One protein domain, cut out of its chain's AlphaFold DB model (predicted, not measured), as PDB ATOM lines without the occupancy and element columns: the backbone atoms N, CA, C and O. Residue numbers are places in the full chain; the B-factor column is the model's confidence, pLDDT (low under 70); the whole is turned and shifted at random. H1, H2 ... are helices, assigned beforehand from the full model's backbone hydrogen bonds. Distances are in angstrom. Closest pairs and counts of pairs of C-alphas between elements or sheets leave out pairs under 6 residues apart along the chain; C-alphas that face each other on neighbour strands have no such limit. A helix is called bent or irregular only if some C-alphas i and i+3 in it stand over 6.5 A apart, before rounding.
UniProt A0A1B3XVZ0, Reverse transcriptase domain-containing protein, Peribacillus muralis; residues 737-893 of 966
ATOM      1  N   LYS A 737     259.002 269.283 198.037       84.88
ATOM      2  CA  LYS A 737     258.657 270.540 197.370       84.88
ATOM      3  C   LYS A 737     259.941 271.279 196.992       84.88
ATOM      4  O   LYS A 737     260.362 272.176 197.729       84.88
ATOM      5  N   PRO A 738     260.627 270.862 195.910       75.25
ATOM      6  CA  PRO A 738     261.818 271.563 195.441       75.25
ATOM      7  C   PRO A 738     261.474 272.979 194.956       75.25
ATOM      8  O   PRO A 738     262.265 273.892 195.184       75.25
ATOM      9  N   ASN A 739     260.275 273.144 194.382       75.56
ATOM     10  CA  ASN A 739     259.676 274.392 193.907       75.56
ATOM     11  C   ASN A 739     258.270 274.572 194.522       75.56
ATOM     12  O   ASN A 739     257.725 273.632 195.102       75.56
ATOM     13  N   ILE A 740     257.682 275.773 194.420       67.69
ATOM     14  CA  ILE A 740     256.373 276.097 195.032       67.69
ATOM     15  C   ILE A 740     255.230 275.281 194.403       67.69
ATOM     16  O   ILE A 740     254.367 274.797 195.136       67.69
ATOM     17  N   ASP A 741     255.279 275.068 193.086       72.75
ATOM     18  CA  ASP A 741     254.187 274.471 192.303       72.75
ATOM     19  C   ASP A 741     254.410 272.992 191.941       72.75
ATOM     20  O   ASP A 741     253.585 272.382 191.267       72.75
ATOM     21  N   GLU A 742     255.519 272.389 192.384       79.44
ATOM     22  CA  GLU A 742     255.919 271.039 191.976       79.44
ATOM     23  C   GLU A 742     256.078 270.104 193.182       79.44
ATOM     24  O   GLU A 742     256.763 270.425 194.159       79.44
ATOM     25  N   ILE A 743     255.472 268.914 193.097       84.44
ATOM     26  CA  ILE A 743     255.607 267.852 194.098       84.44
ATOM     27  C   ILE A 743     256.476 266.731 193.528       84.44
ATOM     28  O   ILE A 743     256.155 266.107 192.520       84.44
ATOM     29  N   ASN A 744     257.565 266.419 194.225       85.12
ATOM     30  CA  ASN A 744     258.409 265.276 193.915       85.12
ATOM     31  C   ASN A 744     257.841 263.994 194.552       85.12
ATOM     32  O   ASN A 744     258.088 263.683 195.723       85.12
ATOM     33  N   GLU A 745     257.094 263.240 193.747       84.25
ATOM     34  CA  GLU A 745     256.432 261.989 194.132       84.25
ATOM     35  C   GLU A 745     257.396 260.907 194.652       84.25
ATOM     36  O   GLU A 745     257.076 260.196 195.610       84.25
ATOM     37  N   ASP A 746     258.614 260.824 194.102       80.19
ATOM     38  CA  ASP A 746     259.615 259.806 194.462       80.19
ATOM     39  C   ASP A 746     260.106 259.928 195.914       80.19
ATOM     40  O   ASP A 746     260.663 258.983 196.495       80.19
ATOM     41  N   ASN A 747     259.905 261.097 196.526       86.81
ATOM     42  CA  ASN A 747     260.282 261.375 197.907       86.81
ATOM     43  C   ASN A 747     259.103 261.317 198.887       86.81
ATOM     44  O   ASN A 747     259.342 261.294 200.096       86.81
ATOM     45  N   LEU A 748     257.854 261.206 198.412       89.25
ATOM     46  CA  LEU A 748     256.668 261.174 199.277       89.25
ATOM     47  C   LEU A 748     256.647 259.949 200.203       89.25
ATOM     48  O   LEU A 748     256.348 260.080 201.387       89.25
ATOM     49  N   SER A 749     257.036 258.765 199.712       89.00
ATOM     50  CA  SER A 749     257.093 257.544 200.538       89.00
ATOM     51  C   SER A 749     257.992 257.737 201.763       89.00
ATOM     52  O   SER A 749     257.617 257.394 202.881       89.00
ATOM     53  N   PHE A 750     259.156 258.355 201.547       87.69
ATOM     54  CA  PHE A 750     260.114 258.700 202.591       87.69
ATOM     55  C   PHE A 750     259.585 259.826 203.498       87.69
ATOM     56  O   PHE A 750     259.772 259.783 204.711       87.69
ATOM     57  N   TYR A 751     258.868 260.803 202.943       90.25
ATOM     58  CA  TYR A 751     258.246 261.896 203.694       90.25
ATOM     59  C   TYR A 751     257.269 261.415 204.769       90.25
ATOM     60  O   TYR A 751     257.322 261.891 205.905       90.25
ATOM     61  N   PHE A 752     256.422 260.437 204.447       90.38
ATOM     62  CA  PHE A 752     255.397 259.924 205.363       90.38
ATOM     63  C   PHE A 752     255.924 258.991 206.460       90.38
ATOM     64  O   PHE A 752     255.183 258.665 207.386       90.38
ATOM     65  N   THR A 753     257.201 258.601 206.423       89.12
ATOM     66  CA  THR A 753     257.812 257.762 207.470       89.12
ATOM     67  C   THR A 753     258.715 258.526 208.440       89.12
ATOM     68  O   THR A 753     259.201 257.922 209.390       89.12
ATOM     69  N   HIS A 754     258.965 259.821 208.219       90.88
ATOM     70  CA  HIS A 754     259.947 260.602 208.986       90.88
ATOM     71  C   HIS A 754     259.331 261.846 209.627       90.88
ATOM     72  O   HIS A 754     258.496 262.519 209.018       90.88
ATOM     73  N   PHE A 755     259.790 262.173 210.841       87.94
ATOM     74  CA  PHE A 755     259.352 263.332 211.631       87.94
ATOM     75  C   PHE A 755     257.820 263.469 211.728       87.94
ATOM     76  O   PHE A 755     257.271 264.558 211.550       87.94
ATOM     77  N   ASN A 756     257.116 262.359 211.976       84.62
ATOM     78  CA  ASN A 756     255.654 262.356 212.080       84.62
ATOM     79  C   ASN A 756     255.136 263.064 213.343       84.62
ATOM     80  O   ASN A 756     253.988 263.482 213.341       84.62
ATOM     81  N   ASP A 757     255.979 263.302 214.349       83.00
ATOM     82  CA  ASP A 757     255.609 264.051 215.561       83.00
ATOM     83  C   ASP A 757     255.856 265.570 215.433       83.00
ATOM     84  O   ASP A 757     255.517 266.361 216.314       83.00
ATOM     85  N   ASN A 758     256.444 266.027 214.318       88.12
ATOM     86  CA  ASN A 758     256.725 267.444 214.101       88.12
ATOM     87  C   ASN A 758     255.467 268.206 213.643       88.12
ATOM     88  O   ASN A 758     255.008 268.030 212.516       88.12
ATOM     89  N   LYS A 759     254.961 269.126 214.482       86.88
ATOM     90  CA  LYS A 759     253.721 269.897 214.230       86.88
ATOM     91  C   LYS A 759     253.677 270.609 212.868       86.88
ATOM     92  O   LYS A 759     252.697 270.463 212.146       86.88
ATOM     93  N   ARG A 760     254.745 271.321 212.477       89.50
ATOM     94  CA  ARG A 760     254.809 272.030 211.180       89.50
ATOM     95  C   ARG A 760     254.680 271.057 210.008       89.50
ATOM     96  O   ARG A 760     253.905 271.288 209.085       89.50
ATOM     97  N   LEU A 761     255.447 269.965 210.038       88.06
ATOM     98  CA  LEU A 761     255.409 268.962 208.973       88.06
ATOM     99  C   LEU A 761     254.072 268.219 208.925       88.06
ATOM    100  O   LEU A 761     253.632 267.859 207.838       88.06
ATOM    101  N   LEU A 762     253.417 268.000 210.069       86.94
ATOM    102  CA  LEU A 762     252.074 267.416 210.123       86.94
ATOM    103  C   LEU A 762     251.053 268.275 209.369       86.94
ATOM    104  O   LEU A 762     250.309 267.744 208.547       86.94
ATOM    105  N   GLU A 763     251.044 269.592 209.587       85.62
ATOM    106  CA  GLU A 763     250.173 270.513 208.844       85.62
ATOM    107  C   GLU A 763     250.489 270.520 207.341       85.62
ATOM    108  O   GLU A 763     249.580 270.496 206.512       85.62
ATOM    109  N   GLU A 764     251.771 270.491 206.965       87.44
ATOM    110  CA  GLU A 764     252.187 270.386 205.560       87.44
ATOM    111  C   GLU A 764     251.757 269.062 204.915       87.44
ATOM    112  O   GLU A 764     251.328 269.059 203.762       87.44
ATOM    113  N   LYS A 765     251.847 267.945 205.647       88.75
ATOM    114  CA  LYS A 765     251.412 266.611 205.203       88.75
ATOM    115  C   LYS A 765     249.906 266.553 204.973       88.75
ATOM    116  O   LYS A 765     249.485 265.998 203.962       88.75
ATOM    117  N   LYS A 766     249.106 267.149 205.863       84.31
ATOM    118  CA  LYS A 766     247.639 267.209 205.725       84.31
ATOM    119  C   LYS A 766     247.209 267.908 204.435       84.31
ATOM    120  O   LYS A 766     246.321 267.428 203.746       84.31
ATOM    121  N   LYS A 767     247.911 268.974 204.037       86.00
ATOM    122  CA  LYS A 767     247.639 269.700 202.781       86.00
ATOM    123  C   LYS A 767     247.854 268.863 201.508       86.00
ATOM    124  O   LYS A 767     247.458 269.306 200.439       86.00
ATOM    125  N   LEU A 768     248.493 267.691 201.598       88.06
ATOM    126  CA  LEU A 768     248.715 266.789 200.459       88.06
ATOM    127  C   LEU A 768     247.589 265.766 200.262       88.06
ATOM    128  O   LEU A 768     247.678 264.963 199.340       88.06
ATOM    129  N   GLU A 769     246.556 265.762 201.106       86.62
ATOM    130  CA  GLU A 769     245.507 264.739 201.088       86.62
ATOM    131  C   GLU A 769     244.809 264.617 199.731       86.62
ATOM    132  O   GLU A 769     244.906 263.572 199.092       86.62
ATOM    133  N   THR A 770     244.176 265.685 199.241       86.00
ATOM    134  CA  THR A 770     243.460 265.665 197.953       86.00
ATOM    135  C   THR A 770     244.375 265.267 196.791       86.00
ATOM    136  O   THR A 770     243.970 264.515 195.904       86.00
ATOM    137  N   PHE A 771     245.637 265.710 196.822       89.31
ATOM    138  CA  PHE A 771     246.645 265.303 195.844       89.31
ATOM    139  C   PHE A 771     246.913 263.792 195.907       89.31
ATOM    140  O   PHE A 771     246.869 263.124 194.884       89.31
ATOM    141  N   LEU A 772     247.125 263.219 197.095       91.00
ATOM    142  CA  LEU A 772     247.440 261.794 197.264       91.00
ATOM    143  C   LEU A 772     246.258 260.866 196.975       91.00
ATOM    144  O   LEU A 772     246.472 259.763 196.478       91.00
ATOM    145  N   PHE A 773     245.029 261.301 197.255       91.06
ATOM    146  CA  PHE A 773     243.821 260.542 196.917       91.06
ATOM    147  C   PHE A 773     243.528 260.528 195.411       91.06
ATOM    148  O   PHE A 773     242.965 259.554 194.923       91.06
ATOM    149  N   SER A 774     243.939 261.563 194.673       90.25
ATOM    150  CA  SER A 774     243.829 261.618 193.206       90.25
ATOM    151  C   SER A 774     245.058 261.065 192.471       90.25
ATOM    152  O   SER A 774     245.043 260.931 191.244       90.25
ATOM    153  N   LEU A 775     246.126 260.725 193.197       90.75
ATOM    154  CA  LEU A 775     247.394 260.307 192.614       90.75
ATOM    155  C   LEU A 775     247.319 258.873 192.065       90.75
ATOM    156  O   LEU A 775     247.267 257.899 192.816       90.75
ATOM    157  N   LYS A 776     247.385 258.742 190.735       87.50
ATOM    158  CA  LYS A 776     247.388 257.441 190.035       87.50
ATOM    159  C   LYS A 776     248.785 256.831 189.885       87.50
ATOM    160  O   LYS A 776     248.927 255.608 189.845       87.50
ATOM    161  N   ILE A 777     249.811 257.678 189.794       87.94
ATOM    162  CA  ILE A 777     251.213 257.293 189.581       87.94
ATOM    163  C   ILE A 777     251.915 257.181 190.933       87.94
ATOM    164  O   ILE A 777     251.859 258.091 191.752       87.94
ATOM    165  N   GLY A 778     252.600 256.067 191.191       85.88
ATOM    166  CA  GLY A 778     253.335 255.921 192.445       85.88
ATOM    167  C   GLY A 778     253.646 254.487 192.842       85.88
ATOM    168  O   GLY A 778     253.034 253.522 192.390       85.88
ATOM    169  N   ARG A 779     254.625 254.334 193.737       89.12
ATOM    170  CA  ARG A 779     255.004 253.030 194.301       89.12
ATOM    171  C   ARG A 779     254.011 252.591 195.376       89.12
ATOM    172  O   ARG A 779     253.552 253.416 196.157       89.12
ATOM    173  N   GLY A 780     253.758 251.292 195.530       90.12
ATOM    174  CA  GLY A 780     252.884 250.822 196.617       90.12
ATOM    175  C   GLY A 780     253.448 251.097 198.012       90.12
ATOM    176  O   GLY A 780     252.684 251.295 198.951       90.12
ATOM    177  N   SER A 781     254.773 251.228 198.152       90.25
ATOM    178  CA  SER A 781     255.384 251.727 199.388       90.25
ATOM    179  C   SER A 781     254.954 253.153 199.747       90.25
ATOM    180  O   SER A 781     254.756 253.423 200.930       90.25
ATOM    181  N   LEU A 782     254.750 254.043 198.764       92.75
ATOM    182  CA  LEU A 782     254.176 255.373 198.995       92.75
ATOM    183  C   LEU A 782     252.765 255.248 199.562       92.75
ATOM    184  O   LEU A 782     252.523 255.719 200.670       92.75
ATOM    185  N   PHE A 783     251.861 254.583 198.840       93.69
ATOM    186  CA  PHE A 783     250.460 254.487 199.249       93.69
ATOM    187  C   PHE A 783     250.310 253.805 200.610       93.69
ATOM    188  O   PHE A 783     249.604 254.311 201.475       93.69
ATOM    189  N   ARG A 784     251.048 252.718 200.862       92.50
ATOM    190  CA  ARG A 784     251.085 252.067 202.177       92.50
ATOM    191  C   ARG A 784     251.516 253.026 203.283       92.50
ATOM    192  O   ARG A 784     250.842 253.107 204.306       92.50
ATOM    193  N   ASN A 785     252.648 253.709 203.114       91.88
ATOM    194  CA  ASN A 785     253.182 254.594 204.150       91.88
ATOM    195  C   ASN A 785     252.251 255.787 204.381       91.88
ATOM    196  O   ASN A 785     252.017 256.161 205.529       91.88
ATOM    197  N   TYR A 786     251.673 256.332 203.307       92.00
ATOM    198  CA  TYR A 786     250.680 257.391 203.388       92.00
ATOM    199  C   TYR A 786     249.421 256.939 204.127       92.00
ATOM    200  O   TYR A 786     249.067 257.580 205.104       92.00
ATOM    201  N   PHE A 787     248.773 255.832 203.749       91.56
ATOM    202  CA  PHE A 787     247.547 255.396 204.430       91.56
ATOM    203  C   PHE A 787     247.810 254.907 205.858       91.56
ATOM    204  O   PHE A 787     247.000 255.140 206.754       91.56
ATOM    205  N   SER A 788     248.980 254.321 206.125       89.38
ATOM    206  CA  SER A 788     249.413 254.044 207.496       89.38
ATOM    207  C   SER A 788     249.512 255.328 208.322       89.38
ATOM    208  O   SER A 788     249.063 255.327 209.469       89.38
ATOM    209  N   PHE A 789     250.078 256.399 207.745       88.12
ATOM    210  CA  PHE A 789     250.139 257.731 208.350       88.12
ATOM    211  C   PHE A 789     248.745 258.362 208.491       88.12
ATOM    212  O   PHE A 789     248.424 258.897 209.544       88.12
ATOM    213  N   TYR A 790     247.904 258.258 207.462       86.69
ATOM    214  CA  TYR A 790     246.555 258.815 207.396       86.69
ATOM    215  C   TYR A 790     245.687 258.308 208.548       86.69
ATOM    216  O   TYR A 790     245.083 259.095 209.269       86.69
ATOM    217  N   PHE A 791     245.698 256.992 208.770       84.81
ATOM    218  CA  PHE A 791     244.968 256.363 209.867       84.81
ATOM    219  C   PHE A 791     245.709 256.398 211.214       84.81
ATOM    220  O   PHE A 791     245.160 255.964 212.224       84.81
ATOM    221  N   SER A 792     246.958 256.871 211.264       77.81
ATOM    222  CA  SER A 792     247.608 257.196 212.538       77.81
ATOM    223  C   SER A 792     247.239 258.623 212.952       77.81
ATOM    224  O   SER A 792     247.220 259.520 212.116       77.81
ATOM    225  N   ASN A 793     246.997 258.848 214.246       61.88
ATOM    226  CA  ASN A 793     246.852 260.173 214.875       61.88
ATOM    227  C   ASN A 793     245.458 260.836 214.869       61.88
ATOM    228  O   ASN A 793     245.413 262.061 214.952       61.88
ATOM    229  N   ASN A 794     244.342 260.086 214.830       54.97
ATOM    230  CA  ASN A 794     242.978 260.638 215.015       54.97
ATOM    231  C   ASN A 794     242.728 261.933 214.216       54.97
ATOM    232  O   ASN A 794     242.143 262.900 214.704       54.97
ATOM    233  N   ASN A 795     243.227 261.985 212.981       57.38
ATOM    234  CA  ASN A 795     242.967 263.116 212.112       57.38
ATOM    235  C   ASN A 795     241.506 263.000 211.668       57.38
ATOM    236  O   ASN A 795     241.166 262.140 210.864       57.38
ATOM    237  N   ALA A 796     240.625 263.811 212.250       52.00
ATOM    238  CA  ALA A 796     239.262 263.944 211.763       52.00
ATOM    239  C   ALA A 796     239.330 264.506 210.336       52.00
ATOM    240  O   ALA A 796     239.774 265.635 210.134       52.00
ATOM    241  N   PHE A 797     238.951 263.698 209.349       61.72
ATOM    242  CA  PHE A 797     238.873 264.128 207.958       61.72
ATOM    243  C   PHE A 797     237.414 264.417 207.619       61.72
ATOM    244  O   PHE A 797     236.562 263.523 207.673       61.72
ATOM    245  N   GLU A 798     237.135 265.679 207.299       59.59
ATOM    246  CA  GLU A 798     235.793 266.168 206.961       59.59
ATOM    247  C   GLU A 798     235.298 265.574 205.626       59.59
ATOM    248  O   GLU A 798     234.111 265.298 205.486       59.59
ATOM    249  N   ASN A 799     236.213 265.248 204.699       72.25
ATOM    250  CA  ASN A 799     235.906 264.782 203.336       72.25
ATOM    251  C   ASN A 799     236.268 263.305 203.067       72.25
ATOM    252  O   ASN A 799     236.469 262.917 201.916       72.25
ATOM    253  N   PHE A 800     236.347 262.468 204.110       79.81
ATOM    254  CA  PHE A 800     236.787 261.063 204.017       79.81
ATOM    255  C   PHE A 800     236.090 260.269 202.899       79.81
ATOM    256  O   PHE A 800     236.757 259.619 202.103       79.81
ATOM    257  N   VAL A 801     234.757 260.339 202.809       83.94
ATOM    258  CA  VAL A 801     233.984 259.596 201.795       83.94
ATOM    259  C   VAL A 801     234.215 260.173 200.397       83.94
ATOM    260  O   VAL A 801     234.459 259.420 199.458       83.94
ATOM    261  N   GLU A 802     234.202 261.499 200.251       85.81
ATOM    262  CA  GLU A 802     234.353 262.151 198.946       85.81
ATOM    263  C   GLU A 802     235.723 261.864 198.325       85.81
ATOM    264  O   GLU A 802     235.811 261.466 197.165       85.81
ATOM    265  N   ASN A 803     236.788 261.956 199.123       87.44
ATOM    266  CA  ASN A 803     238.146 261.695 198.656       87.44
ATOM    267  C   ASN A 803     238.316 260.247 198.162       87.44
ATOM    268  O   ASN A 803     239.024 260.014 197.183       87.44
ATOM    269  N   THR A 804     237.636 259.266 198.774       88.50
ATOM    270  CA  THR A 804     237.761 257.850 198.370       88.50
ATOM    271  C   THR A 804     237.260 257.557 196.959       88.50
ATOM    272  O   THR A 804     237.744 256.606 196.346       88.50
ATOM    273  N   LYS A 805     236.378 258.397 196.402       89.00
ATOM    274  CA  LYS A 805     235.890 258.272 195.018       89.00
ATOM    275  C   LYS A 805     236.992 258.468 193.976       89.00
ATOM    276  O   LYS A 805     236.858 257.997 192.852       89.00
ATOM    277  N   LEU A 806     238.069 259.164 194.344       89.94
ATOM    278  CA  LEU A 806     239.203 259.463 193.465       89.94
ATOM    279  C   LEU A 806     240.231 258.321 193.409       89.94
ATOM    280  O   LEU A 806     241.099 258.319 192.536       89.94
ATOM    281  N   LEU A 807     240.153 257.358 194.336       91.56
ATOM    282  CA  LEU A 807     241.137 256.289 194.457       91.56
ATOM    283  C   LEU A 807     240.975 255.246 193.353       91.56
ATOM    284  O   LEU A 807     239.918 254.643 193.181       91.56
ATOM    285  N   GLU A 808     242.086 254.924 192.701       89.62
ATOM    286  CA  GLU A 808     242.156 253.883 191.680       89.62
ATOM    287  C   GLU A 808     243.387 252.981 191.882       89.62
ATOM    288  O   GLU A 808     244.353 253.330 192.568       89.62
ATOM    289  N   GLY A 809     243.352 251.789 191.278       89.81
ATOM    290  CA  GLY A 809     244.497 250.881 191.172       89.81
ATOM    291  C   GLY A 809     245.198 250.570 192.500       89.81
ATOM    292  O   GLY A 809     244.584 250.156 193.486       89.81
ATOM    293  N   LEU A 810     246.523 250.743 192.518       91.50
ATOM    294  CA  LEU A 810     247.365 250.401 193.667       91.50
ATOM    295  C   LEU A 810     247.070 251.270 194.904       91.50
ATOM    296  O   LEU A 810     247.202 250.783 196.032       91.50
ATOM    297  N   ALA A 811     246.643 252.522 194.703       93.12
ATOM    298  CA  ALA A 811     246.254 253.433 195.776       93.12
ATOM    299  C   ALA A 811     244.991 252.928 196.482       93.12
ATOM    300  O   ALA A 811     245.004 252.740 197.700       93.12
ATOM    301  N   ARG A 812     243.943 252.602 195.710       93.44
ATOM    302  CA  ARG A 812     242.678 252.055 196.225       93.44
ATOM    303  C   ARG A 812     242.877 250.760 197.001       93.44
ATOM    304  O   ARG A 812     242.408 250.638 198.131       93.44
ATOM    305  N   GLY A 813     243.633 249.815 196.442       94.19
ATOM    306  CA  GLY A 813     243.939 248.563 197.133       94.19
ATOM    307  C   GLY A 813     244.723 248.772 198.438       94.19
ATOM    308  O   GLY A 813     244.435 248.128 199.449       94.19
ATOM    309  N   SER A 814     245.698 249.688 198.438       94.75
ATOM    310  CA  SER A 814     246.482 250.017 199.639       94.75
ATOM    311  C   SER A 814     245.625 250.681 200.719       94.75
ATOM    312  O   SER A 814     245.775 250.351 201.895       94.75
ATOM    313  N   PHE A 815     244.710 251.570 200.320       94.19
ATOM    314  CA  PHE A 815     243.723 252.189 201.202       94.19
ATOM    315  C   PHE A 815     242.805 251.144 201.836       94.19
ATOM    316  O   PHE A 815     242.706 251.093 203.058       94.19
ATOM    317  N   LEU A 816     242.193 250.271 201.026       94.62
ATOM    318  CA  LEU A 816     241.294 249.216 201.502       94.62
ATOM    319  C   LEU A 816     241.980 248.291 202.508       94.62
ATOM    320  O   LEU A 816     241.411 247.973 203.551       94.62
ATOM    321  N   ASN A 817     243.226 247.894 202.236       95.69
ATOM    322  CA  ASN A 817     243.989 247.074 203.170       95.69
ATOM    323  C   ASN A 817     244.311 247.817 204.475       95.69
ATOM    324  O   ASN A 817     244.206 247.228 205.547       95.69
ATOM    325  N   ALA A 818     244.688 249.096 204.396       93.75
ATOM    326  CA  ALA A 818     244.964 249.908 205.578       93.75
ATOM    327  C   ALA A 818     243.698 250.145 206.419       93.75
ATOM    328  O   ALA A 818     243.755 250.037 207.641       93.75
ATOM    329  N   LEU A 819     242.551 250.398 205.779       92.62
ATOM    330  CA  LEU A 819     241.256 250.514 206.449       92.62
ATOM    331  C   LEU A 819     240.895 249.200 207.150       92.62
ATOM    332  O   LEU A 819     240.591 249.208 208.341       92.62
ATOM    333  N   PHE A 820     241.007 248.069 206.447       93.44
ATOM    334  CA  PHE A 820     240.764 246.746 207.018       93.44
ATOM    335  C   PHE A 820     241.664 246.461 208.229       93.44
ATOM    336  O   PHE A 820     241.166 246.038 209.269       93.44
ATOM    337  N   GLU A 821     242.965 246.761 208.145       93.19
ATOM    338  CA  GLU A 821     243.906 246.634 209.270       93.19
ATOM    339  C   GLU A 821     243.492 247.487 210.474       93.19
ATOM    340  O   GLU A 821     243.526 247.019 211.613       93.19
ATOM    341  N   ARG A 822     243.059 248.727 210.243       91.25
ATOM    342  CA  ARG A 822     242.703 249.659 211.318       91.25
ATOM    343  C   ARG A 822     241.405 249.284 212.016       91.25
ATOM    344  O   ARG A 822     241.369 249.339 213.244       91.25
ATOM    345  N   VAL A 823     240.398 248.857 211.260       90.69
ATOM    346  CA  VAL A 823     239.131 248.362 211.814       90.69
ATOM    347  C   VAL A 823     239.360 247.043 212.557       90.69
ATOM    348  O   VAL A 823     238.916 246.904 213.690       90.69
ATOM    349  N   PHE A 824     240.136 246.111 211.990       92.25
ATOM    350  CA  PHE A 824     240.449 244.827 212.633       92.25
ATOM    351  C   PHE A 824     241.129 244.986 214.002       92.25
ATOM    352  O   PHE A 824     240.835 244.239 214.932       92.25
ATOM    353  N   TYR A 825     242.033 245.961 214.138       90.38
ATOM    354  CA  TYR A 825     242.715 246.255 215.402       90.38
ATOM    355  C   TYR A 825     241.975 247.269 216.297       90.38
ATOM    356  O   TYR A 825     242.573 247.745 217.259       90.38
ATOM    357  N   ASN A 826     240.708 247.602 216.010       82.12
ATOM    358  CA  ASN A 826     239.886 248.573 216.754       82.12
ATOM    359  C   ASN A 826     240.530 249.968 216.900       82.12
ATOM    360  O   ASN A 826     240.333 250.660 217.895       82.12
ATOM    361  N   ASN A 827     241.311 250.386 215.903       80.56
ATOM    362  CA  ASN A 827     241.995 251.683 215.876       80.56
ATOM    363  C   ASN A 827     241.254 252.734 215.027       80.56
ATOM    364  O   ASN A 827     241.772 253.831 214.833       80.56
ATOM    365  N   PHE A 828     240.089 252.391 214.468       82.38
ATOM    366  CA  PHE A 828     239.232 253.284 213.691       82.38
ATOM    367  C   PHE A 828     237.772 252.822 213.805       82.38
ATOM    368  O   PHE A 828     237.457 251.714 213.377       82.38
ATOM    369  N   ASP A 829     236.905 253.661 214.383       76.44
ATOM    370  CA  ASP A 829     235.512 253.319 214.735       76.44
ATOM    371  C   ASP A 829     234.513 254.377 214.221       76.44
ATOM    372  O   ASP A 829     233.648 254.877 214.935       76.44
ATOM    373  N   GLU A 830     234.656 254.787 212.957       85.06
ATOM    374  CA  GLU A 830     233.702 255.687 212.291       85.06
ATOM    375  C   GLU A 830     232.753 254.898 211.377       85.06
ATOM    376  O   GLU A 830     232.788 255.018 210.148       85.06
ATOM    377  N   LYS A 831     231.885 254.076 211.978       85.44
ATOM    378  CA  LYS A 831     231.035 253.105 211.265       85.44
ATOM    379  C   LYS A 831     230.256 253.685 210.080       85.44
ATOM    380  O   LYS A 831     230.326 253.149 208.977       85.44
ATOM    381  N   ASN A 832     229.588 254.826 210.269       86.81
ATOM    382  CA  ASN A 832     228.814 255.486 209.207       86.81
ATOM    383  C   ASN A 832     229.681 255.879 208.002       86.81
ATOM    384  O   ASN A 832     229.239 255.784 206.853       86.81
ATOM    385  N   LYS A 833     230.926 256.300 208.249       87.31
ATOM    386  CA  LYS A 833     231.861 256.644 207.175       87.31
ATOM    387  C   LYS A 833     232.342 255.393 206.446       87.31
ATOM    388  O   LYS A 833     232.419 255.418 205.223       87.31
ATOM    389  N   ILE A 834     232.597 254.297 207.165       89.06
ATOM    390  CA  ILE A 834     232.972 253.001 206.573       89.06
ATOM    391  C   ILE A 834     231.865 252.491 205.643       89.06
ATOM    392  O   ILE A 834     232.144 252.180 204.488       89.06
ATOM    393  N   ILE A 835     230.614 252.474 206.114       89.31
ATOM    394  CA  ILE A 835     229.448 252.061 205.314       89.31
ATOM    395  C   ILE A 835     229.330 252.930 204.057       89.31
ATOM    396  O   ILE A 835     229.146 252.419 202.955       89.31
ATOM    397  N   SER A 836     229.492 254.246 204.201       89.88
ATOM    398  CA  SER A 836     229.437 255.172 203.065       89.88
ATOM    399  C   SER A 836     230.544 254.896 202.041       89.88
ATOM    400  O   SER A 836     230.274 254.885 200.845       89.88
ATOM    401  N   VAL A 837     231.771 254.609 202.489       89.62
ATOM    402  CA  VAL A 837     232.877 254.221 201.596       89.62
ATOM    403  C   VAL A 837     232.577 252.914 200.867       89.62
ATOM    404  O   VAL A 837     232.793 252.837 199.661       89.62
ATOM    405  N   ILE A 838     232.055 251.903 201.565       88.31
ATOM    406  CA  ILE A 838     231.662 250.628 200.951       88.31
ATOM    407  C   ILE A 838     230.637 250.867 199.831       88.31
ATOM    408  O   ILE A 838     230.838 250.387 198.717       88.31
ATOM    409  N   LYS A 839     229.599 251.674 200.091       88.00
ATOM    410  CA  LYS A 839     228.566 252.024 199.100       88.00
ATOM    411  C   LYS A 839     229.105 252.793 197.899       88.00
ATOM    412  O   LYS A 839     228.618 252.607 196.790       88.00
ATOM    413  N   GLU A 840     230.073 253.685 198.094       87.81
ATOM    414  CA  GLU A 840     230.695 254.387 196.966       87.81
ATOM    415  C   GLU A 840     231.562 253.451 196.119       87.81
ATOM    416  O   GLU A 840     231.556 253.555 194.894       87.81
ATOM    417  N   LEU A 841     232.269 252.508 196.742       84.25
ATOM    418  CA  LEU A 841     233.119 251.556 196.028       84.25
ATOM    419  C   LEU A 841     232.326 250.500 195.255       84.25
ATOM    420  O   LEU A 841     232.773 250.102 194.178       84.25
ATOM    421  N   ASP A 842     231.160 250.099 195.761       82.00
ATOM    422  CA  ASP A 842     230.219 249.194 195.089       82.00
ATOM    423  C   ASP A 842     229.775 249.722 193.709       82.00
ATOM    424  O   ASP A 842     229.645 248.985 192.737       82.00
ATOM    425  N   LYS A 843     229.687 251.049 193.552       85.56
ATOM    426  CA  LYS A 843     229.357 251.694 192.266       85.56
ATOM    427  C   LYS A 843     230.472 251.591 191.219       85.56
ATOM    428  O   LYS A 843     230.300 252.057 190.091       85.56
ATOM    429  N   THR A 844     231.638 251.054 191.576       86.19
ATOM    430  CA  THR A 844     232.822 251.010 190.714       86.19
ATOM    431  C   THR A 844     233.188 249.583 190.327       86.19
ATOM    432  O   THR A 844     232.855 248.613 191.000       86.19
ATOM    433  N   ARG A 845     233.950 249.429 189.239       86.31
ATOM    434  CA  ARG A 845     234.503 248.121 188.876       86.31
ATOM    435  C   ARG A 845     235.641 247.748 189.831       86.31
ATOM    436  O   ARG A 845     236.678 248.418 189.855       86.31
ATOM    437  N   LEU A 846     235.458 246.656 190.569       88.94
ATOM    438  CA  LEU A 846     236.429 246.112 191.520       88.94
ATOM    439  C   LEU A 846     237.213 244.946 190.907       88.94
ATOM    440  O   LEU A 846     236.665 244.150 190.140       88.94
ATOM    441  N   VAL A 847     238.499 244.838 191.246       90.19
ATOM    442  CA  VAL A 847     239.304 243.644 190.930       90.19
ATOM    443  C   VAL A 847     239.241 242.621 192.069       90.19
ATOM    444  O   VAL A 847     238.871 242.956 193.193       90.19
ATOM    445  N   ASP A 848     239.633 241.373 191.800       89.62
ATOM    446  CA  ASP A 848     239.452 240.242 192.725       89.62
ATOM    447  C   ASP A 848     239.959 240.510 194.151       89.62
ATOM    448  O   ASP A 848     239.250 240.245 195.120       89.62
ATOM    449  N   TYR A 849     241.156 241.085 194.311       91.56
ATOM    450  CA  TYR A 849     241.695 241.357 195.647       91.56
ATOM    451  C   TYR A 849     240.978 242.506 196.374       91.56
ATOM    452  O   TYR A 849     240.998 242.556 197.602       91.56
ATOM    453  N   GLU A 850     240.362 243.445 195.649       93.25
ATOM    454  CA  GLU A 850     239.583 244.536 196.249       93.25
ATOM    455  C   GLU A 850     238.256 243.999 196.771       93.25
ATOM    456  O   GLU A 850     237.876 244.317 197.897       93.25
ATOM    457  N   LEU A 851     237.611 243.114 196.003       92.31
ATOM    458  CA  LEU A 851     236.444 242.358 196.457       92.31
ATOM    459  C   LEU A 851     236.777 241.568 197.728       92.31
ATOM    460  O   LEU A 851     236.053 241.654 198.715       92.31
ATOM    461  N   GLU A 852     237.901 240.847 197.743       93.62
ATOM    462  CA  GLU A 852     238.338 240.089 198.922       93.62
ATOM    463  C   GLU A 852     238.551 240.978 200.156       93.62
ATOM    464  O   GLU A 852     238.166 240.586 201.260       93.62
ATOM    465  N   LEU A 853     239.122 242.175 199.987       94.50
ATOM    466  CA  LEU A 853     239.309 243.149 201.066       94.50
ATOM    467  C   LEU A 853     237.980 243.715 201.579       94.50
ATOM    468  O   LEU A 853     237.781 243.765 202.792       94.50
ATOM    469  N   ILE A 854     237.072 244.105 200.682       93.50
ATOM    470  CA  ILE A 854     235.759 244.659 201.046       93.50
ATOM    471  C   ILE A 854     234.926 243.609 201.778       93.50
ATOM    472  O   ILE A 854     234.414 243.887 202.856       93.50
ATOM    473  N   ILE A 855     234.859 242.376 201.266       92.62
ATOM    474  CA  ILE A 855     234.146 241.285 201.944       92.62
ATOM    475  C   ILE A 855     234.800 240.994 203.300       92.62
ATOM    476  O   ILE A 855     234.102 240.797 204.290       92.62
ATOM    477  N   SER A 856     236.136 240.990 203.380       93.88
ATOM    478  CA  SER A 856     236.829 240.774 204.657       93.88
ATOM    479  C   SER A 856     236.480 241.846 205.690       93.88
ATOM    480  O   SER A 856     236.288 241.510 206.854       93.88
ATOM    481  N   LEU A 857     236.357 243.106 205.260       92.69
ATOM    482  CA  LEU A 857     235.917 244.227 206.087       92.69
ATOM    483  C   LEU A 857     234.447 244.079 206.514       92.69
ATOM    484  O   LEU A 857     234.159 244.191 207.704       92.69
ATOM    485  N   MET A 858     233.543 243.759 205.581       91.25
ATOM    486  CA  MET A 858     232.119 243.516 205.864       91.25
ATOM    487  C   MET A 858     231.912 242.399 206.890       91.25
ATOM    488  O   MET A 858     231.029 242.480 207.732       91.25
ATOM    489  N   LEU A 859     232.739 241.355 206.846       91.12
ATOM    490  CA  LEU A 859     232.633 240.217 207.756       91.12
ATOM    491  C   LEU A 859     233.241 240.478 209.146       91.12
ATOM    492  O   LEU A 859     233.209 239.575 209.982       91.12
ATOM    493  N   LEU A 860     233.792 241.665 209.430       90.31
ATOM    494  CA  LEU A 860     234.218 242.022 210.792       90.31
ATOM    495  C   LEU A 860     233.037 242.398 211.693       90.31
ATOM    496  O   LEU A 860     233.032 242.029 212.870       90.31
ATOM    497  N   ASP A 861     232.042 243.104 211.149       86.69
ATOM    498  CA  ASP A 861     230.850 243.533 211.879       86.69
ATOM    499  C   ASP A 861     229.596 243.459 210.996       86.69
ATOM    500  O   ASP A 861     229.610 243.912 209.854       86.69
ATOM    501  N   ASN A 862     228.490 242.946 211.544       82.81
ATOM    502  CA  ASN A 862     227.231 242.795 210.814       82.81
ATOM    503  C   ASN A 862     226.636 244.136 210.362       82.81
ATOM    504  O   ASN A 862     225.842 244.169 209.430       82.81
ATOM    505  N   GLU A 863     227.022 245.239 211.002       85.38
ATOM    506  CA  GLU A 863     226.598 246.589 210.618       85.38
ATOM    507  C   GLU A 863     227.217 247.070 209.295       85.38
ATOM    508  O   GLU A 863     226.681 247.983 208.675       85.38
ATOM    509  N   TYR A 864     228.317 246.465 208.836       86.44
ATOM    510  CA  TYR A 864     228.956 246.810 207.558       86.44
ATOM    511  C   TYR A 864     228.352 246.070 206.357       86.44
ATOM    512  O   TYR A 864     228.828 246.230 205.234       86.44
ATOM    513  N   ILE A 865     227.360 245.210 206.586       84.06
ATOM    514  CA  ILE A 865     226.869 244.260 205.592       84.06
ATOM    515  C   ILE A 865     225.912 244.932 204.609       84.06
ATOM    516  O   ILE A 865     224.825 245.365 204.976       84.06
ATOM    517  N   GLU A 866     226.286 244.896 203.331       83.62
ATOM    518  CA  GLU A 866     225.409 245.218 202.204       83.62
ATOM    519  C   GLU A 866     224.984 243.903 201.530       83.62
ATOM    520  O   GLU A 866     225.771 243.240 200.848       83.62
ATOM    521  N   SER A 867     223.745 243.471 201.786       78.69
ATOM    522  CA  SER A 867     223.260 242.139 201.383       78.69
ATOM    523  C   SER A 867     223.253 241.934 199.865       78.69
ATOM    524  O   SER A 867     223.591 240.844 199.400       78.69
ATOM    525  N   ASP A 868     222.906 242.971 199.100       82.00
ATOM    526  CA  ASP A 868     222.842 242.910 197.636       82.00
ATOM    527  C   ASP A 868     224.234 242.658 197.043       82.00
ATOM    528  O   ASP A 868     224.423 241.697 196.296       82.00
ATOM    529  N   PHE A 869     225.240 243.401 197.514       84.62
ATOM    530  CA  PHE A 869     226.639 243.203 197.135       84.62
ATOM    531  C   PHE A 869     227.110 241.761 197.378       84.62
ATOM    532  O   PHE A 869     227.645 241.101 196.486       84.62
ATOM    533  N   LEU A 870     226.882 241.215 198.579       81.75
ATOM    534  CA  LEU A 870     227.328 239.860 198.942       81.75
ATOM    535  C   LEU A 870     226.616 238.751 198.147       81.75
ATOM    536  O   LEU A 870     227.188 237.674 197.910       81.75
ATOM    537  N   ASN A 871     225.378 238.995 197.718       80.88
ATOM    538  CA  ASN A 871     224.635 238.073 196.865       80.88
ATOM    539  C   ASN A 871     225.230 237.985 195.455       80.88
ATOM    540  O   ASN A 871     225.265 236.884 194.897       80.88
ATOM    541  N   GLU A 872     225.796 239.074 194.939       83.12
ATOM    542  CA  GLU A 872     226.439 239.129 193.620       83.12
ATOM    543  C   GLU A 872     227.867 238.553 193.601       83.12
ATOM    544  O   GLU A 872     228.355 238.112 192.557       83.12
ATOM    545  N   VAL A 873     228.534 238.458 194.759       84.75
ATOM    546  CA  VAL A 873     229.879 237.862 194.864       84.75
ATOM    547  C   VAL A 873     229.877 236.393 194.422       84.75
ATOM    548  O   VAL A 873     229.081 235.573 194.893       84.75
ATOM    549  N   ASN A 874     230.839 236.026 193.571       87.56
ATOM    550  CA  ASN A 874     230.990 234.656 193.087       87.56
ATOM    551  C   ASN A 874     231.413 233.660 194.195       87.56
ATOM    552  O   ASN A 874     232.145 233.993 195.133       87.56
ATOM    553  N   ASP A 875     231.015 232.393 194.037       86.62
ATOM    554  CA  ASP A 875     231.265 231.325 195.016       86.62
ATOM    555  C   ASP A 875     232.760 231.108 195.337       86.62
ATOM    556  O   ASP A 875     233.102 230.738 196.462       86.62
ATOM    557  N   LYS A 876     233.669 231.305 194.365       85.50
ATOM    558  CA  LYS A 876     235.118 231.079 194.547       85.50
ATOM    559  C   LYS A 876     235.707 232.128 195.492       85.50
ATOM    560  O   LYS A 876     236.405 231.757 196.436       85.50
ATOM    561  N   THR A 877     235.410 233.404 195.252       88.06
ATOM    562  CA  THR A 877     235.869 234.535 196.067       88.06
ATOM    563  C   THR A 877     235.300 234.446 197.479       88.06
ATOM    564  O   THR A 877     236.055 234.526 198.446       88.06
ATOM    565  N   LEU A 878     233.997 234.169 197.611       87.50
ATOM    566  CA  LEU A 878     233.347 234.039 198.916       87.50
ATOM    567  C   LEU A 878     233.988 232.928 199.768       87.50
ATOM    568  O   LEU A 878     234.359 233.161 200.917       87.50
ATOM    569  N   LEU A 879     234.194 231.734 199.200       85.81
ATOM    570  CA  LEU A 879     234.863 230.637 199.908       85.81
ATOM    571  C   LEU A 879     236.303 230.967 200.305       85.81
ATOM    572  O   LEU A 879     236.751 230.549 201.374       85.81
ATOM    573  N   LYS A 880     237.032 231.686 199.444       87.38
ATOM    574  CA  LYS A 880     238.407 232.103 199.724       87.38
ATOM    575  C   LYS A 880     238.451 233.032 200.935       87.38
ATOM    576  O   LYS A 880     239.196 232.747 201.869       87.38
ATOM    577  N   VAL A 881     237.594 234.057 200.965       89.56
ATOM    578  CA  VAL A 881     237.519 235.000 202.092       89.56
ATOM    579  C   VAL A 881     237.131 234.287 203.382       89.56
ATOM    580  O   VAL A 881     237.785 234.489 204.400       89.56
ATOM    581  N   ILE A 882     236.135 233.394 203.355       88.44
ATOM    582  CA  ILE A 882     235.724 232.616 204.539       88.44
ATOM    583  C   ILE A 882     236.892 231.790 205.098       88.44
ATOM    584  O   ILE A 882     237.029 231.673 206.319       88.44
ATOM    585  N   GLY A 883     237.755 231.266 204.223       85.31
ATOM    586  CA  GLY A 883     238.948 230.505 204.591       85.31
ATOM    587  C   GLY A 883     240.070 231.315 205.255       85.31
ATOM    588  O   GLY A 883     240.936 230.711 205.889       85.31
ATOM    589  N   PHE A 884     240.064 232.650 205.164       88.38
ATOM    590  CA  PHE A 884     241.086 233.495 205.793       88.38
ATOM    591  C   PHE A 884     241.098 233.337 207.320       88.38
ATOM    592  O   PHE A 884     240.061 233.162 207.959       88.38
ATOM    593  N   LYS A 885     242.271 233.420 207.952       87.00
ATOM    594  CA  LYS A 885     242.432 233.100 209.384       87.00
ATOM    595  C   LYS A 885     242.161 234.286 210.316       87.00
ATOM    596  O   LYS A 885     243.064 234.757 211.002       87.00
ATOM    597  N   PHE A 886     240.913 234.746 210.348       87.44
ATOM    598  CA  PHE A 886     240.414 235.729 211.313       87.44
ATOM    599  C   PHE A 886     238.942 235.476 211.664       87.44
ATOM    600  O   PHE A 886     238.237 234.778 210.924       87.44
ATOM    601  N   ASN A 887     238.502 236.028 212.798       86.12
ATOM    602  CA  ASN A 887     237.124 235.913 213.278       86.12
ATOM    603  C   ASN A 887     236.177 236.677 212.352       86.12
ATOM    604  O   ASN A 887     236.428 237.838 212.046       86.12
ATOM    605  N   LYS A 888     235.091 236.028 211.929       88.31
ATOM    606  CA  LYS A 888     234.102 236.596 211.008       88.31
ATOM    607  C   LYS A 888     232.717 236.534 211.628       88.31
ATOM    608  O   LYS A 888     232.384 235.536 212.263       88.31
ATOM    609  N   ARG A 889     231.906 237.560 211.395       88.25
ATOM    610  CA  ARG A 889     230.465 237.549 211.637       88.25
ATOM    611  C   ARG A 889     229.776 237.231 210.314       88.25
ATOM    612  O   ARG A 889     229.775 238.042 209.396       88.25
ATOM    613  N   ILE A 890     229.299 235.995 210.179       84.06
ATOM    614  CA  ILE A 890     228.611 235.538 208.968       84.06
ATOM    615  C   ILE A 890     227.125 235.904 209.113       84.06
ATOM    616  O   ILE A 890     226.501 235.439 210.066       84.06
ATOM    617  N   PRO A 891     226.543 236.721 208.217       82.50
ATOM    618  CA  PRO A 891     225.113 237.012 208.248       82.50
ATOM    619  C   PRO A 891     224.297 235.794 207.815       82.50
ATOM    620  O   PRO A 891     224.718 235.033 206.940       82.50
ATOM    621  N   SER A 892     223.073 235.680 208.331       79.44
ATOM    622  CA  SER A 892     222.117 234.621 207.969       79.44
ATOM    623  C   SER A 892     221.897 234.500 206.455       79.44
ATOM    624  O   SER A 892     221.833 233.393 205.924       79.44
ATOM    625  N   VAL A 893     221.874 235.629 205.737       76.38
ATOM    626  CA  VAL A 893     221.732 235.689 204.268       76.38
ATOM    627  C   VAL A 893     222.861 234.939 203.544       76.38
ATOM    628  O   VAL A 893     222.634 234.322 202.504       76.38
TER     629      VAL A 893
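What this domain is: This is residues 737 to 893 of the 966 residues of the protein "Reverse transcriptase domain-containing protein" of Peribacillus muralis (UniProt A0A1B3XVZ0). The chain is wound in stacked turns into a short rod, a small solenoid with two rows of helices side by side. One row is H1, H4, H6, H8 and H10, each touching the next and running the same way; the other is H2, H3, H5, H7 and H9, looser, with the chain passing back and forth between the rows. The printed part has 157 residues with ten named helices, H1 to H10 in order, and no named strand: the class is all helix. It is compact, with a radius of gyration of the C-alphas of 16.6 A, and spans 55 by 27 by 27 A.

Where its parts are: H1, residues 745 to 751, begins at C-alpha 745 (256.432, 261.989, 194.132); it is irregular, but only just: C-alphas 746 and 749 are 7.0 A apart. H2 is residues 759 to 766 and H3 residues 769 to 774. H4, residues 780 to 790, is 14.8 A long. H5 is residues 800 to 804. H6, residues 809 to 824, is the longest helix, 22.7 A from C-alpha 809 at (244.497, 250.881, 191.172). H7, residues 831 to 842, measures 16.7 A and H8, residues 848 to 858, 15.4 A. H9 is residues 867 to 872. H10, residues 875 to 883, is 12.3 A long and ends at C-alpha 883 (238.948, 230.505, 204.591).

How they stand to each other: H1 touches H4 at a steep tilt of 48 degrees, with the C-alphas of Ser 749 and Leu 782 closest at 4.0 A. H4 touches H6 at a steep tilt of 41 degrees, closest at Phe 783 and Ala 811, C-alphas 5.6 A apart. H6 touches H8 at a shallow tilt of 24 degrees, closest at Phe 820 and Leu 857, C-alphas 5.5 A apart. H8 touches H10 at a steep tilt of 54 degrees, closest at Glu 852 and Val 881, C-alphas 6.1 A apart. The helix packing is mostly crossed, with 1 of these 4 pairs at a shallow tilt. H2 touches no helix and meets H3 only through their link. H3 touches H5, with the C-alphas of Phe 773 and Asn 803 closest at 6.0 A. H5 touches H7, with the C-alphas of Val 801 and Val 837 closest at 5.5 A. H7 and H8 are close but not clearly touching, their closest C-alphas, of Ile 838 and Ile 854, 7.2 A apart. H9 touches no helix; its Leu 870 and Ile 855 of H8 are the closest C-alphas of that close but not clearly touching pair, 7.6 A apart. H1 and H10 are apart. Every O i to N i+4 pair is within hydrogen-bond range in H2 to H10; in H1 it is 1 of 3, beside 3 of 4 O i to N i+3 pairs.

The domain as a whole: The two C-alphas farthest apart, of Asn 739 and Ser 892, are 56.5 A apart. The printed part has no cut and no long link between its helices. The mean pLDDT of the printed part is 86.2; residue 740 and residues 793 to 798 are under 70.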